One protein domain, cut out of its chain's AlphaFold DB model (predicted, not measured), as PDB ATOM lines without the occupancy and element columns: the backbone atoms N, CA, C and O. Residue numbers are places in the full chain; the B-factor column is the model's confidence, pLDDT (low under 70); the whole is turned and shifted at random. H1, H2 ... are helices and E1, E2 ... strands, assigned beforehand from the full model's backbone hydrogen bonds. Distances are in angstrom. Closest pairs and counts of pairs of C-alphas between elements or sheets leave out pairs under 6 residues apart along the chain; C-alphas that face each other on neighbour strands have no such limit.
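What this domain is: This is residues 27 to 136 of the 161 residues of an uncharacterized protein of Euryarchaeota archaeon (UniProt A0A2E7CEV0). A strongly twisted sheet of five short strands is covered on one face by three helices in a row, H1 toward the E1 edge, H3 over E3 and H4 over E5, two layers in which helices lie on one face of a sheet. The small H2 grazes the sheet, the short H5 lies away from it at the last printed residue, and the loop of residues 91 to 102 reaches out between E3 and H4. The printed part has 110 residues, with five named helices and five named strands in the order H1, H2, E1, E2, H3, E3, H4, E4, E5, H5. The sheet's order is E1, E2, E3, E5, E4, mixed, and the class is mixed, helices and strands. The whole is compact and rounded, with a radius of gyration of the C-alphas of 13.2 A and spans of 38 by 34 by 23 A.

Where its parts are: Begin with the sheet: E1 is residues 54 to 57, E2 residues 60 to 64, 13.3 A long, E3 residues 87 to 90, E5 residues 126 to 129, 10.1 A long, and E4 residues 120 to 122. Find C-alpha 60 at (200.692, 245.884, 282.366); from there E2 runs to C-alpha 64 at (202.888, 233.395, 286.385). H3, residues 71 to 81, measures 15.3 A, and H4, residues 103 to 114, 17.2 A. H1, residues 27 to 39, starts at C-alpha 27 at (195.259, 247.588, 272.187) and runs 18.2 A. H2 is residues 50 to 53, and H5, residues 132 to 136, ends at C-alpha 136 at (213.229, 258.104, 281.032).

How they stand to each other: In the sheet, which is only just strongly twisted, with C-alphas up to 4.2 A off its best plane, look first at E2 and E3, parallel at 25 degrees, with N 88 and O 61 at 2.7 A. E1, an edge strand, is antiparallel to E2 in a hairpin, with N 55 and O 62 at 2.9 A. E3 and E5 are antiparallel, with N 89 and O 127 at 2.8 A. E5 and the edge strand E4 form a second hairpin, with N 121 and O 128 at 2.8 A. E2, H3 and E3 make a strand-helix-strand unit, two parallel neighbour strands with a helix between them in the chain, its crossover right-handed. E3, H4 and E4 make a split one, with E5 between the two strands, also right-handed. H3 is over E3 at a height over the sheet of 10.1 A, on a local plane fitted to only just enough C-alphas, 6, and runs along the strands. H4, on the same face as H3, is over E5 at a height of 9.8 A, along the strands at 10 degrees to E5 on the local plane. H3 and H4 touch at the C-alphas of Glu 72 and Ala 110, their closest, 6.3 A apart, at a steep tilt of 45 degrees, the same way. H1 touches H3 with residues 34 to 38 alone, closest at the C-alphas of Leu 38 and Thr 77, 7.1 A apart, at a shallow tilt of 25 degrees, opposite ways. H1 also touches H2, closest at the C-alphas of Ser 39 and Gln 50, 5.2 A apart. H5 is not on the sheet, and H4 and H5 are apart. In H1, H3 and H5 every O i to N i+4 pair is within hydrogen-bond range, in H4 7 of 8, and H2 is too short for such a pair.

The domain as a whole: The two C-alphas farthest apart are those of Arg 29 and Ala 96, 40.7 A. The printed part has no cut. Look at residues 91 to 102 for the long link, E3 to H4. The mean pLDDT of the printed part is 90.8, and residues 132 to 136, which make H5, are under 70.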
ATOM      1  N   GLY A  27     195.202 248.390 270.961       74.69
ATOM      2  CA  GLY A  27     195.259 247.588 272.187       74.69
ATOM      3  C   GLY A  27     195.166 246.082 271.923       74.69
ATOM      4  O   GLY A  27     195.943 245.310 272.486       74.69
ATOM      5  N   ASP A  28     194.286 245.667 271.012       80.69
ATOM      6  CA  ASP A  28     194.127 244.259 270.638       80.69
ATOM      7  C   ASP A  28     195.348 243.717 269.896       80.69
ATOM      8  O   ASP A  28     195.757 242.582 270.138       80.69
ATOM      9  N   ARG A  29     195.978 244.533 269.042       77.62
ATOM     10  CA  ARG A  29     197.205 244.157 268.323       77.62
ATOM     11  C   ARG A  29     198.392 243.990 269.269       77.62
ATOM     12  O   ARG A  29     199.094 242.991 269.173       77.62
ATOM     13  N   VAL A  30     198.572 244.915 270.214       82.81
ATOM     14  CA  VAL A  30     199.602 244.808 271.265       82.81
ATOM     15  C   VAL A  30     199.373 243.558 272.109       82.81
ATOM     16  O   VAL A  30     200.295 242.795 272.393       82.81
ATOM     17  N   LYS A  31     198.115 243.303 272.475       86.12
ATOM     18  CA  LYS A  31     197.757 242.108 273.228       86.12
ATOM     19  C   LYS A  31     198.031 240.831 272.447       86.12
ATOM     20  O   LYS A  31     198.513 239.866 273.035       86.12
ATOM     21  N   ALA A  32     197.717 240.813 271.157       87.69
ATOM     22  CA  ALA A  32     198.007 239.684 270.288       87.69
ATOM     23  C   ALA A  32     199.517 239.428 270.194       87.69
ATOM     24  O   ALA A  32     199.923 238.292 270.388       87.69
ATOM     25  N   ASP A  33     200.336 240.467 270.012       89.69
ATOM     26  CA  ASP A  33     201.797 240.336 269.918       89.69
ATOM     27  C   ASP A  33     202.409 239.692 271.173       89.69
ATOM     28  O   ASP A  33     203.070 238.656 271.083       89.69
ATOM     29  N   VAL A  34     202.096 240.219 272.365       91.44
ATOM     30  CA  VAL A  34     202.588 239.649 273.635       91.44
ATOM     31  C   VAL A  34     202.190 238.182 273.774       91.44
ATOM     32  O   VAL A  34     203.001 237.339 274.164       91.44
ATOM     33  N   ARG A  35     200.938 237.854 273.436       93.50
ATOM     34  CA  ARG A  35     200.447 236.474 273.482       93.50
ATOM     35  C   ARG A  35     201.183 235.583 272.494       93.50
ATOM     36  O   ARG A  35     201.597 234.495 272.871       93.50
ATOM     37  N   THR A  36     201.383 236.034 271.264       94.88
ATOM     38  CA  THR A  36     202.084 235.263 270.239       94.88
ATOM     39  C   THR A  36     203.507 234.938 270.676       94.88
ATOM     40  O   THR A  36     203.886 233.768 270.654       94.88
ATOM     41  N   ARG A  37     204.272 235.922 271.164       95.31
ATOM     42  CA  ARG A  37     205.653 235.685 271.619       95.31
ATOM     43  C   ARG A  37     205.716 234.724 272.803       95.31
ATOM     44  O   ARG A  37     206.534 233.813 272.818       95.31
ATOM     45  N   LEU A  38     204.816 234.886 273.773       95.62
ATOM     46  CA  LEU A  38     204.755 234.004 274.938       95.62
ATOM     47  C   LEU A  38     204.256 232.590 274.600       95.62
ATOM     48  O   LEU A  38     204.648 231.644 275.274       95.62
ATOM     49  N   SER A  39     203.434 232.423 273.561       95.44
ATOM     50  CA  SER A  39     202.910 231.109 273.154       95.44
ATOM     51  C   SER A  39     203.978 230.156 272.612       95.44
ATOM     52  O   SER A  39     203.772 228.946 272.620       95.44
ATOM     53  N   ALA A  40     205.144 230.680 272.214       95.94
ATOM     54  CA  ALA A  40     206.303 229.870 271.842       95.94
ATOM     55  C   ALA A  40     206.823 228.997 273.002       95.94
ATOM     56  O   ALA A  40     207.548 228.035 272.762       95.94
ATOM     57  N   HIS A  41     206.435 229.314 274.243       96.25
ATOM     58  CA  HIS A  41     206.847 228.608 275.458       96.25
ATOM     59  C   HIS A  41     205.743 227.718 276.048       96.25
ATOM     60  O   HIS A  41     205.834 227.311 277.203       96.25
ATOM     61  N   ASP A  42     204.675 227.433 275.298       96.00
ATOM     62  CA  ASP A  42     203.607 226.544 275.762       96.00
ATOM     63  C   ASP A  42     204.124 225.102 275.956       96.00
ATOM     64  O   ASP A  42     204.485 224.416 275.004       96.00
ATOM     65  N   GLU A  43     204.083 224.604 277.195       95.00
ATOM     66  CA  GLU A  43     204.568 223.262 277.577       95.00
ATOM     67  C   GLU A  43     203.451 222.198 277.616       95.00
ATOM     68  O   GLU A  43     203.685 221.029 277.923       95.00
ATOM     69  N   GLY A  44     202.206 222.587 277.328       90.50
ATOM     70  CA  GLY A  44     201.061 221.676 277.287       90.50
ATOM     71  C   GLY A  44     200.303 221.525 278.613       90.50
ATOM     72  O   GLY A  44     200.297 222.401 279.481       90.50
ATOM     73  N   ARG A  45     199.516 220.448 278.738       88.31
ATOM     74  CA  ARG A  45     198.522 220.298 279.817       88.31
ATOM     75  C   ARG A  45     199.194 220.092 281.179       88.31
ATOM     76  O   ARG A  45     200.041 219.224 281.328       88.31
ATOM     77  N   GLY A  46     198.747 220.847 282.187       88.31
ATOM     78  CA  GLY A  46     199.285 220.774 283.554       88.31
ATOM     79  C   GLY A  46     200.644 221.458 283.728       88.31
ATOM     80  O   GLY A  46     201.216 221.401 284.811       88.31
ATOM     81  N   ARG A  47     201.141 222.101 282.670       93.94
ATOM     82  CA  ARG A  47     202.380 222.871 282.637       93.94
ATOM     83  C   ARG A  47     202.086 224.313 282.245       93.94
ATOM     84  O   ARG A  47     200.925 224.692 282.027       93.94
ATOM     85  N   TRP A  48     203.138 225.114 282.174       96.12
ATOM     86  CA  TRP A  48     203.022 226.500 281.775       96.12
ATOM     87  C   TRP A  48     202.435 226.647 280.368       96.12
ATOM     88  O   TRP A  48     202.793 225.934 279.431       96.12
ATOM     89  N   ARG A  49     201.499 227.587 280.237       95.94
ATOM     90  CA  ARG A  49     200.869 227.966 278.968       95.94
ATOM     91  C   ARG A  49     200.516 229.435 279.006       95.94
ATOM     92  O   ARG A  49     199.949 229.903 280.000       95.94
ATOM     93  N   GLN A  50     200.728 230.119 277.894       94.31
ATOM     94  CA  GLN A  50     200.456 231.534 277.728       94.31
ATOM     95  C   GLN A  50     199.032 231.881 278.169       94.31
ATOM     96  O   GLN A  50     198.845 232.792 278.973       94.31
ATOM     97  N   LEU A  51     198.014 231.160 277.686       91.38
ATOM     98  CA  LEU A  51     196.611 231.525 277.927       91.38
ATOM     99  C   LEU A  51     196.180 231.434 279.399       91.38
ATOM    100  O   LEU A  51     195.307 232.193 279.823       91.38
ATOM    101  N   SER A  52     196.759 230.521 280.182       91.12
ATOM    102  CA  SER A  52     196.408 230.345 281.597       91.12
ATOM    103  C   SER A  52     197.306 231.148 282.539       91.12
ATOM    104  O   SER A  52     196.799 231.639 283.557       91.12
ATOM    105  N   HIS A  53     198.582 231.322 282.181       94.88
ATOM    106  CA  HIS A  53     199.623 231.889 283.045       94.88
ATOM    107  C   HIS A  53     199.996 233.335 282.700       94.88
ATOM    108  O   HIS A  53     200.518 234.033 283.564       94.88
ATOM    109  N   ALA A  54     199.685 233.832 281.499       95.06
ATOM    110  CA  ALA A  54     199.926 235.220 281.112       95.06
ATOM    111  C   ALA A  54     198.611 235.977 280.884       95.06
ATOM    112  O   ALA A  54     197.769 235.593 280.063       95.06
ATOM    113  N   ARG A  55     198.420 237.079 281.612       94.00
ATOM    114  CA  ARG A  55     197.197 237.891 281.569       94.00
ATOM    115  C   ARG A  55     197.535 239.371 281.558       94.00
ATOM    116  O   ARG A  55     198.436 239.817 282.262       94.00
ATOM    117  N   GLN A  56     196.769 240.126 280.788       91.81
ATOM    118  CA  GLN A  56     196.829 241.577 280.816       91.81
ATOM    119  C   GLN A  56     196.083 242.083 282.060       91.81
ATOM    120  O   GLN A  56     194.949 241.679 282.314       91.81
ATOM    121  N   GLU A  57     196.729 242.950 282.827       88.50
ATOM    122  CA  GLU A  57     196.191 243.678 283.974       88.50
ATOM    123  C   GLU A  57     196.213 245.191 283.679       88.50
ATOM    124  O   GLU A  57     196.844 245.650 282.727       88.50
ATOM    125  N   ALA A  58     195.558 245.996 284.520       81.25
ATOM    126  CA  ALA A  58     195.528 247.455 284.350       81.25
ATOM    127  C   ALA A  58     196.930 248.097 284.364       81.25
ATOM    128  O   ALA A  58     197.163 249.099 283.699       81.25
ATOM    129  N   ALA A  59     197.869 247.508 285.112       81.75
ATOM    130  CA  ALA A  59     199.233 248.010 285.265       81.75
ATOM    131  C   ALA A  59     200.246 247.372 284.293       81.75
ATOM    132  O   ALA A  59     201.444 247.558 284.479       81.75
ATOM    133  N   GLY A  60     199.809 246.578 283.311       89.50
ATOM    134  CA  GLY A  60     200.692 245.884 282.366       89.50
ATOM    135  C   GLY A  60     200.367 244.399 282.251       89.50
ATOM    136  O   GLY A  60     199.203 244.018 282.240       89.50
ATOM    137  N   TRP A  61     201.375 243.537 282.165       94.12
ATOM    138  CA  TRP A  61     201.168 242.091 282.063       94.12
ATOM    139  C   TRP A  61     201.569 241.372 283.333       94.12
ATOM    140  O   TRP A  61     202.641 241.601 283.884       94.12
ATOM    141  N   ARG A  62     200.726 240.444 283.767       96.12
ATOM    142  CA  ARG A  62     201.055 239.466 284.793       96.12
ATOM    143  C   ARG A  62     201.419 238.149 284.131       96.12
ATOM    144  O   ARG A  62     200.626 237.614 283.359       96.12
ATOM    145  N   ILE A  63     202.582 237.619 284.486       97.06
ATOM    146  CA  ILE A  63     203.102 236.347 283.985       97.06
ATOM    147  C   ILE A  63     203.389 235.466 285.194       97.06
ATOM    148  O   ILE A  63     204.228 235.793 286.028       97.06
ATOM    149  N   ASP A  64     202.647 234.380 285.342       96.50
ATOM    150  CA  ASP A  64     202.888 233.395 286.385       96.50
ATOM    151  C   ASP A  64     204.034 232.478 285.973       96.50
ATOM    152  O   ASP A  64     203.944 231.880 284.917       96.50
ATOM    153  N   MET A  65     205.115 232.395 286.747       96.75
ATOM    154  CA  MET A  65     206.310 231.629 286.368       96.75
ATOM    155  C   MET A  65     206.293 230.194 286.908       96.75
ATOM    156  O   MET A  65     207.229 229.436 286.662       96.75
ATOM    157  N   HIS A  66     205.273 229.816 287.682       94.88
ATOM    158  CA  HIS A  66     205.172 228.457 288.202       94.88
ATOM    159  C   HIS A  66     204.883 227.466 287.073       94.88
ATOM    160  O   HIS A  66     204.319 227.814 286.039       94.88
ATOM    161  N   ASP A  67     205.269 226.212 287.301       93.94
ATOM    162  CA  ASP A  67     205.050 225.102 286.369       93.94
ATOM    163  C   ASP A  67     205.767 225.262 285.010       93.94
ATOM    164  O   ASP A  67     205.460 224.530 284.069       93.94
ATOM    165  N   LEU A  68     206.766 226.155 284.931       94.19
ATOM    166  CA  LEU A  68     207.762 226.223 283.856       94.19
ATOM    167  C   LEU A  68     208.885 225.205 284.070       94.19
ATOM    168  O   LEU A  68     209.343 224.985 285.190       94.19
ATOM    169  N   THR A  69     209.351 224.587 282.989       92.75
ATOM    170  CA  THR A  69     210.623 223.847 282.949       92.75
ATOM    171  C   THR A  69     211.775 224.772 282.559       92.75
ATOM    172  O   THR A  69     212.846 224.722 283.173       92.75
ATOM    173  N   ASN A  70     211.544 225.645 281.572       93.38
ATOM    174  CA  ASN A  70     212.555 226.527 280.997       93.38
ATOM    175  C   ASN A  70     212.293 227.992 281.370       93.38
ATOM    176  O   ASN A  70     211.697 228.767 280.622       93.38
ATOM    177  N   VAL A  71     212.735 228.357 282.573       94.62
ATOM    178  CA  VAL A  71     212.568 229.706 283.121       94.62
ATOM    179  C   VAL A  71     213.330 230.738 282.291       94.62
ATOM    180  O   VAL A  71     212.801 231.808 282.006       94.62
ATOM    181  N   GLU A  72     214.557 230.423 281.886       94.56
ATOM    182  CA  GLU A  72     215.459 231.335 281.187       94.56
ATOM    183  C   GLU A  72     214.910 231.734 279.818       94.56
ATOM    184  O   GLU A  72     214.963 232.911 279.469       94.56
ATOM    185  N   ALA A  73     214.326 230.791 279.071       94.62
ATOM    186  CA  ALA A  73     213.728 231.082 277.768       94.62
ATOM    187  C   ALA A  73     212.547 232.059 277.881       94.62
ATOM    188  O   ALA A  73     212.456 233.017 277.109       94.62
ATOM    189  N   VAL A  74     211.678 231.875 278.882       95.88
ATOM    190  CA  VAL A  74     210.573 232.812 279.131       95.88
ATOM    191  C   VAL A  74     211.101 234.162 279.600       95.88
ATOM    192  O   VAL A  74     210.617 235.194 279.137       95.88
ATOM    193  N   VAL A  75     212.108 234.185 280.480       96.00
ATOM    194  CA  VAL A  75     212.725 235.438 280.936       96.00
ATOM    195  C   VAL A  75     213.362 236.197 279.769       96.00
ATOM    196  O   VAL A  75     213.194 237.409 279.705       96.00
ATOM    197  N   ALA A  76     214.000 235.525 278.809       95.31
ATOM    198  CA  ALA A  76     214.530 236.178 277.611       95.31
ATOM    199  C   ALA A  76     213.422 236.885 276.806       95.31
ATOM    200  O   ALA A  76     213.542 238.061 276.483       95.31
ATOM    201  N   THR A  77     212.280 236.225 276.586       95.81
ATOM    202  CA  THR A  77     211.123 236.871 275.934       95.81
ATOM    203  C   THR A  77     210.539 238.016 276.768       95.81
ATOM    204  O   THR A  77     210.100 239.026 276.221       95.81
ATOM    205  N   VAL A  78     210.533 237.892 278.096       94.31
ATOM    206  CA  VAL A  78     210.125 238.970 279.012       94.31
ATOM    207  C   VAL A  78     211.056 240.173 278.888       94.31
ATOM    208  O   VAL A  78     210.570 241.299 278.904       94.31
ATOM    209  N   VAL A  79     212.364 239.961 278.756       93.62
ATOM    210  CA  VAL A  79     213.341 241.043 278.574       93.62
ATOM    211  C   VAL A  79     213.013 241.844 277.316       93.62
ATOM    212  O   VAL A  79     212.892 243.065 277.405       93.62
ATOM    213  N   ASP A  80     212.754 241.169 276.197       92.25
ATOM    214  CA  ASP A  80     212.387 241.827 274.937       92.25
ATOM    215  C   ASP A  80     211.081 242.625 275.058       92.25
ATOM    216  O   ASP A  80     210.954 243.736 274.549       92.25
ATOM    217  N   LEU A  81     210.090 242.071 275.762       92.06
ATOM    218  CA  LEU A  81     208.793 242.716 275.977       92.06
ATOM    219  C   LEU A  81     208.850 243.875 276.989       92.06
ATOM    220  O   LEU A  81     207.972 244.739 276.987       92.06
ATOM    221  N   ALA A  82     209.852 243.900 277.870       91.00
ATOM    222  CA  ALA A  82     209.972 244.889 278.938       91.00
ATOM    223  C   ALA A  82     210.427 246.275 278.452       91.00
ATOM    224  O   ALA A  82     210.438 247.211 279.252       91.00
ATOM    225  N   ALA A  83     210.784 246.425 277.174       86.38
ATOM    226  CA  ALA A  83     211.003 247.734 276.562       86.38
ATOM    227  C   ALA A  83     209.699 248.553 276.539       86.38
ATOM    228  O   ALA A  83     209.666 249.708 276.971       86.38
ATOM    229  N   ASP A  84     208.603 247.905 276.134       85.12
ATOM    230  CA  ASP A  84     207.316 248.552 275.854       85.12
ATOM    231  C   ASP A  84     206.256 248.299 276.934       85.12
ATOM    232  O   ASP A  84     205.224 248.978 276.998       85.12
ATOM    233  N   HIS A  85     206.468 247.292 277.781       88.06
ATOM    234  CA  HIS A  85     205.453 246.812 278.710       88.06
ATOM    235  C   HIS A  85     205.988 246.663 280.125       88.06
ATOM    236  O   HIS A  85     207.079 246.155 280.362       88.06
ATOM    237  N   HIS A  86     205.173 247.059 281.102       90.50
ATOM    238  CA  HIS A  86     205.444 246.728 282.494       90.50
ATOM    239  C   HIS A  86     205.043 245.268 282.721       90.50
ATOM    240  O   HIS A  86     203.879 244.902 282.529       90.50
ATOM    241  N   LEU A  87     206.001 244.427 283.104       94.94
ATOM    242  CA  LEU A  87     205.782 242.994 283.288       94.94
ATOM    243  C   LEU A  87     205.916 242.653 284.768       94.94
ATOM    244  O   LEU A  87     206.851 243.071 285.437       94.94
ATOM    245  N   LYS A  88     204.973 241.883 285.300       96.44
ATOM    246  CA  LYS A  88     204.942 241.405 286.680       96.44
ATOM    247  C   LYS A  88     205.020 239.888 286.681       96.44
ATOM    248  O   LYS A  88     204.031 239.207 286.412       96.44
ATOM    249  N   LEU A  89     206.192 239.370 287.021       97.38
ATOM    250  CA  LEU A  89     206.472 237.945 287.113       97.38
ATOM    251  C   LEU A  89     206.068 237.431 288.494       97.38
ATOM    252  O   LEU A  89     206.565 237.923 289.508       97.38
ATOM    253  N   MET A  90     205.174 236.451 288.563       97.25
ATOM    254  CA  MET A  90     204.790 235.805 289.818       97.25
ATOM    255  C   MET A  90     205.696 234.609 290.063       97.25
ATOM    256  O   MET A  90     205.651 233.631 289.327       97.25
ATOM    257  N   VAL A  91     206.503 234.695 291.114       96.75
ATOM    258  CA  VAL A  91     207.569 233.721 291.412       96.75
ATOM    259  C   VAL A  91     207.465 233.144 292.823       96.75
ATOM    260  O   VAL A  91     208.288 232.336 293.236       96.75
ATOM    261  N   GLY A  92     206.473 233.594 293.597       94.62
ATOM    262  CA  GLY A  92     206.338 233.222 295.001       94.62
ATOM    263  C   GLY A  92     207.309 233.969 295.921       94.62
ATOM    264  O   GLY A  92     207.999 234.917 295.532       94.62
ATOM    265  N   GLU A  93     207.295 233.594 297.197       92.75
ATOM    266  CA  GLU A  93     208.098 234.249 298.240       92.75
ATOM    267  C   GLU A  93     209.553 233.753 298.241       92.75
ATOM    268  O   GLU A  93     210.429 234.461 298.721       92.75
ATOM    269  N   GLY A  94     209.826 232.572 297.669       90.50
ATOM    270  CA  GLY A  94     211.159 231.957 297.677       90.50
ATOM    271  C   GLY A  94     211.583 231.425 299.052       90.50
ATOM    272  O   GLY A  94     212.736 231.066 299.250       90.50
ATOM    273  N   SER A  95     210.667 231.379 300.023       91.12
ATOM    274  CA  SER A  95     210.922 230.787 301.340       91.12
ATOM    275  C   SER A  95     210.877 229.258 301.276       91.12
ATOM    276  O   SER A  95     210.240 228.698 300.385       91.12
ATOM    277  N   ALA A  96     211.449 228.580 302.276       89.19
ATOM    278  CA  ALA A  96     211.433 227.115 302.390       89.19
ATOM    279  C   ALA A  96     210.021 226.487 302.394       89.19
ATOM    280  O   ALA A  96     209.878 225.297 302.147       89.19
ATOM    281  N   ARG A  97     208.970 227.278 302.662       88.50
ATOM    282  CA  ARG A  97     207.561 226.841 302.620       88.50
ATOM    283  C   ARG A  97     206.903 227.025 301.245       88.50
ATOM    284  O   ARG A  97     205.720 226.732 301.093       88.50
ATOM    285  N   SER A  98     207.617 227.582 300.270       89.44
ATOM    286  CA  SER A  98     207.107 227.784 298.911       89.44
ATOM    287  C   SER A  98     207.041 226.453 298.158       89.44
ATOM    288  O   SER A  98     207.860 225.575 298.406       89.44
ATOM    289  N   LYS A  99     206.107 226.326 297.201       87.94
ATOM    290  CA  LYS A  99     206.010 225.157 296.300       87.94
ATOM    291  C   LYS A  99     207.340 224.889 295.583       87.94
ATOM    292  O   LYS A  99     207.744 223.742 295.455       87.94
ATOM    293  N   ASP A 100     207.999 225.959 295.149       92.25
ATOM    294  CA  ASP A 100     209.350 225.946 294.596       92.25
ATOM    295  C   ASP A 100     210.146 227.122 295.193       92.25
ATOM    296  O   ASP A 100     209.961 228.272 294.780       92.25
ATOM    297  N   PRO A 101     210.997 226.877 296.205       94.00
ATOM    298  CA  PRO A 101     211.843 227.914 296.795       94.00
ATOM    299  C   PRO A 101     212.923 228.447 295.838       94.00
ATOM    300  O   PRO A 101     213.413 229.558 296.032       94.00
ATOM    301  N   THR A 102     213.290 227.684 294.804       94.94
ATOM    302  CA  THR A 102     214.390 228.007 293.878       94.94
ATOM    303  C   THR A 102     213.956 228.877 292.699       94.94
ATOM    304  O   THR A 102     214.784 229.564 292.098       94.94
ATOM    305  N   LEU A 103     212.654 228.923 292.403       96.31
ATOM    306  CA  LEU A 103     212.100 229.697 291.292       96.31
ATOM    307  C   LEU A 103     212.451 231.186 291.379       96.31
ATOM    308  O   LEU A 103     212.946 231.772 290.418       96.31
ATOM    309  N   ARG A 104     212.211 231.807 292.540       96.62
ATOM    310  CA  ARG A 104     212.483 233.236 292.750       96.62
ATOM    311  C   ARG A 104     213.949 233.602 292.493       96.62
ATOM    312  O   ARG A 104     214.161 234.492 291.670       96.62
ATOM    313  N   PRO A 105     214.948 232.972 293.145       95.44
ATOM    314  CA  PRO A 105     216.344 233.317 292.898       95.44
ATOM    315  C   PRO A 105     216.775 233.032 291.453       95.44
ATOM    316  O   PRO A 105     217.538 233.818 290.900       95.44
ATOM    317  N   ARG A 106     216.250 231.982 290.805       95.94
ATOM    318  CA  ARG A 106     216.546 231.676 289.394       95.94
ATOM    319  C   ARG A 106     216.030 232.759 288.442       95.94
ATOM    320  O   ARG A 106     216.787 233.261 287.618       95.94
ATOM    321  N   VAL A 107     214.769 233.177 288.598       96.81
ATOM    322  CA  VAL A 107     214.187 234.278 287.807       96.81
ATOM    323  C   VAL A 107     214.913 235.593 288.088       96.81
ATOM    324  O   VAL A 107     215.199 236.347 287.163       96.81
ATOM    325  N   GLU A 108     215.232 235.878 289.352       96.06
ATOM    326  CA  GLU A 108     215.963 237.093 289.716       96.06
ATOM    327  C   GLU A 108     217.360 237.131 289.088       96.06
ATOM    328  O   GLU A 108     217.752 238.167 288.555       96.06
ATOM    329  N   ALA A 109     218.093 236.015 289.106       95.56
ATOM    330  CA  ALA A 109     219.402 235.917 288.471       95.56
ATOM    331  C   ALA A 109     219.316 236.148 286.954       95.56
ATOM    332  O   ALA A 109     220.087 236.942 286.416       95.56
ATOM    333  N   ALA A 110     218.336 235.530 286.286       95.31
ATOM    334  CA  ALA A 110     218.107 235.707 284.852       95.31
ATOM    335  C   ALA A 110     217.673 237.139 284.484       95.31
ATOM    336  O   ALA A 110     218.030 237.642 283.426       95.31
ATOM    337  N   LEU A 111     216.934 237.836 285.353       95.19
ATOM    338  CA  LEU A 111     216.612 239.250 285.137       95.19
ATOM    339  C   LEU A 111     217.823 240.158 285.361       95.19
ATOM    340  O   LEU A 111     218.004 241.121 284.623       95.19
ATOM    341  N   ARG A 112     218.653 239.875 286.371       94.19
ATOM    342  CA  ARG A 112     219.838 240.684 286.698       94.19
ATOM    343  C   ARG A 112     220.940 240.600 285.645       94.19
ATOM    344  O   ARG A 112     221.748 241.519 285.574       94.19
ATOM    345  N   SER A 113     220.987 239.537 284.841       93.88
ATOM    346  CA  SER A 113     221.904 239.473 283.696       93.88
ATOM    347  C   SER A 113     221.474 240.384 282.543       93.88
ATOM    348  O   SER A 113     222.325 240.820 281.775       93.88
ATOM    349  N   ALA A 114     220.178 240.700 282.438       91.75
ATOM    350  CA  ALA A 114     219.617 241.534 281.376       91.75
ATOM    351  C   ALA A 114     219.361 242.991 281.796       91.75
ATOM    352  O   ALA A 114     219.395 243.891 280.959       91.75
ATOM    353  N   PHE A 115     219.103 243.241 283.083       90.69
ATOM    354  CA  PHE A 115     218.696 244.548 283.587       90.69
ATOM    355  C   PHE A 115     219.519 245.020 284.790       90.69
ATOM    356  O   PHE A 115     219.834 244.226 285.682       90.69
ATOM    357  N   PRO A 116     219.782 246.338 284.903       90.75
ATOM    358  CA  PRO A 116     220.322 246.904 286.129       90.75
ATOM    359  C   PRO A 116     219.310 246.767 287.285       90.75
ATOM    360  O   PRO A 116     218.099 246.759 287.049       90.75
ATOM    361  N   PRO A 117     219.760 246.745 288.556       88.38
ATOM    362  CA  PRO A 117     218.869 246.569 289.707       88.38
ATOM    363  C   PRO A 117     217.719 247.584 289.787       88.38
ATOM    364  O   PRO A 117     216.635 247.238 290.239       88.38
ATOM    365  N   SER A 118     217.921 248.816 289.307       88.12
ATOM    366  CA  SER A 118     216.896 249.871 289.286       88.12
ATOM    367  C   SER A 118     215.691 249.554 288.394       88.12
ATOM    368  O   SER A 118     214.619 250.117 288.600       88.12
ATOM    369  N   ARG A 119     215.841 248.649 287.419       89.62
ATOM    370  CA  ARG A 119     214.767 248.202 286.516       89.62
ATOM    371  C   ARG A 119     213.926 247.070 287.094       89.62
ATOM    372  O   ARG A 119     212.889 246.747 286.517       89.62
ATOM    373  N   ILE A 120     214.356 246.476 288.207       94.19
ATOM    374  CA  ILE A 120     213.712 245.319 288.824       94.19
ATOM    375  C   ILE A 120     213.100 245.754 290.150       94.19
ATOM    376  O   ILE A 120     213.797 246.117 291.094       94.19
ATOM    377  N   ARG A 121     211.775 245.679 290.249       94.38
ATOM    378  CA  ARG A 121     211.052 245.942 291.491       94.38
ATOM    379  C   ARG A 121     210.685 244.637 292.180       94.38
ATOM    380  O   ARG A 121     209.921 243.828 291.646       94.38
ATOM    381  N   HIS A 122     211.148 244.468 293.412       95.56
ATOM    382  CA  HIS A 122     210.810 243.314 294.238       95.56
ATOM    383  C   HIS A 122     209.480 243.526 294.956       95.56
ATOM    384  O   HIS A 122     209.311 244.430 295.770       95.56
ATOM    385  N   GLY A 123     208.520 242.656 294.664       94.94
ATOM    386  CA  GLY A 123     207.319 242.475 295.465       94.94
ATOM    387  C   GLY A 123     207.449 241.265 296.389       94.94
ATOM    388  O   GLY A 123     208.368 240.447 296.270       94.94
ATOM    389  N   ARG A 124     206.472 241.092 297.285       94.75
ATOM    390  CA  ARG A 124     206.451 239.946 298.207       94.75
ATOM    391  C   ARG A 124     206.462 238.602 297.471       94.75
ATOM    392  O   ARG A 124     207.229 237.721 297.828       94.75
ATOM    393  N   LYS A 125     205.644 238.453 296.425       95.81
ATOM    394  CA  LYS A 125     205.525 237.214 295.628       95.81
ATOM    395  C   LYS A 125     205.825 237.408 294.139       95.81
ATOM    396  O   LYS A 125     205.436 236.580 293.317       95.81
ATOM    397  N   SER A 126     206.429 238.538 293.789       96.69
ATOM    398  CA  SER A 126     206.606 238.937 292.398       96.69
ATOM    399  C   SER A 126     207.899 239.702 292.179       96.69
ATOM    400  O   SER A 126     208.400 240.348 293.096       96.69
ATOM    401  N   LEU A 127     208.367 239.686 290.939       96.44
ATOM    402  CA  LEU A 127     209.417 240.553 290.419       96.44
ATOM    403  C   LEU A 127     208.824 241.313 289.235       96.44
ATOM    404  O   LEU A 127     208.229 240.693 288.358       96.44
ATOM    405  N   SER A 128     208.919 242.639 289.231       94.69
ATOM    406  CA  SER A 128     208.382 243.465 288.146       94.69
ATOM    407  C   SER A 128     209.486 244.169 287.372       94.69
ATOM    408  O   SER A 128     210.436 244.653 287.986       94.69
ATOM    409  N   THR A 129     209.336 244.266 286.053       92.62
ATOM    410  CA  THR A 129     210.195 245.074 285.186       92.62
ATOM    411  C   THR A 129     209.582 246.453 284.981       92.62
ATOM    412  O   THR A 129     208.386 246.594 284.715       92.62
ATOM    413  N   ILE A 130     210.402 247.490 285.116       84.50
ATOM    414  CA  ILE A 130     210.010 248.865 284.794       84.50
ATOM    415  C   ILE A 130     210.298 249.103 283.300       84.50
ATOM    416  O   ILE A 130     211.396 248.756 282.870       84.50
ATOM    417  N   PRO A 131     209.373 249.665 282.501       78.94
ATOM    418  CA  PRO A 131     209.625 249.949 281.085       78.94
ATOM    419  C   PRO A 131     210.668 251.044 280.867       78.94
ATOM    420  O   PRO A 131     210.765 251.964 281.682       78.94
ATOM    421  N   ASP A 132     211.368 251.016 279.731       69.81
ATOM    422  CA  ASP A 132     212.326 252.066 279.341       69.81
ATOM    423  C   ASP A 132     211.685 253.458 279.327       69.81
ATOM    424  O   ASP A 132     212.209 254.407 279.918       69.81
ATOM    425  N   ALA A 133     210.486 253.554 278.748       60.53
ATOM    426  CA  ALA A 133     209.717 254.792 278.681       60.53
ATOM    427  C   ALA A 133     209.379 255.369 280.070       60.53
ATOM    428  O   ALA A 133     209.289 256.585 280.231       60.53
ATOM    429  N   ALA A 134     209.222 254.520 281.090       56.72
ATOM    430  CA  ALA A 134     208.931 254.955 282.455       56.72
ATOM    431  C   ALA A 134     210.194 255.375 283.226       56.72
ATOM    432  O   ALA A 134     210.111 256.226 284.108       56.72
ATOM    433  N   VAL A 135     211.362 254.812 282.890       56.59
ATOM    434  CA  VAL A 135     212.651 255.202 283.491       56.59
ATOM    435  C   VAL A 135     213.144 256.540 282.939       56.59
ATOM    436  O   VAL A 135     213.731 257.323 283.681       56.59
ATOM    437  N   GLN A 136     212.869 256.830 281.666       47.09
ATOM    438  CA  GLN A 136     213.229 258.104 281.032       47.09
ATOM    439  C   GLN A 136     212.152 259.195 281.214       47.09
ATOM    440  O   GLN A 136     212.450 260.384 281.145       47.09
TER     441      GLN A 136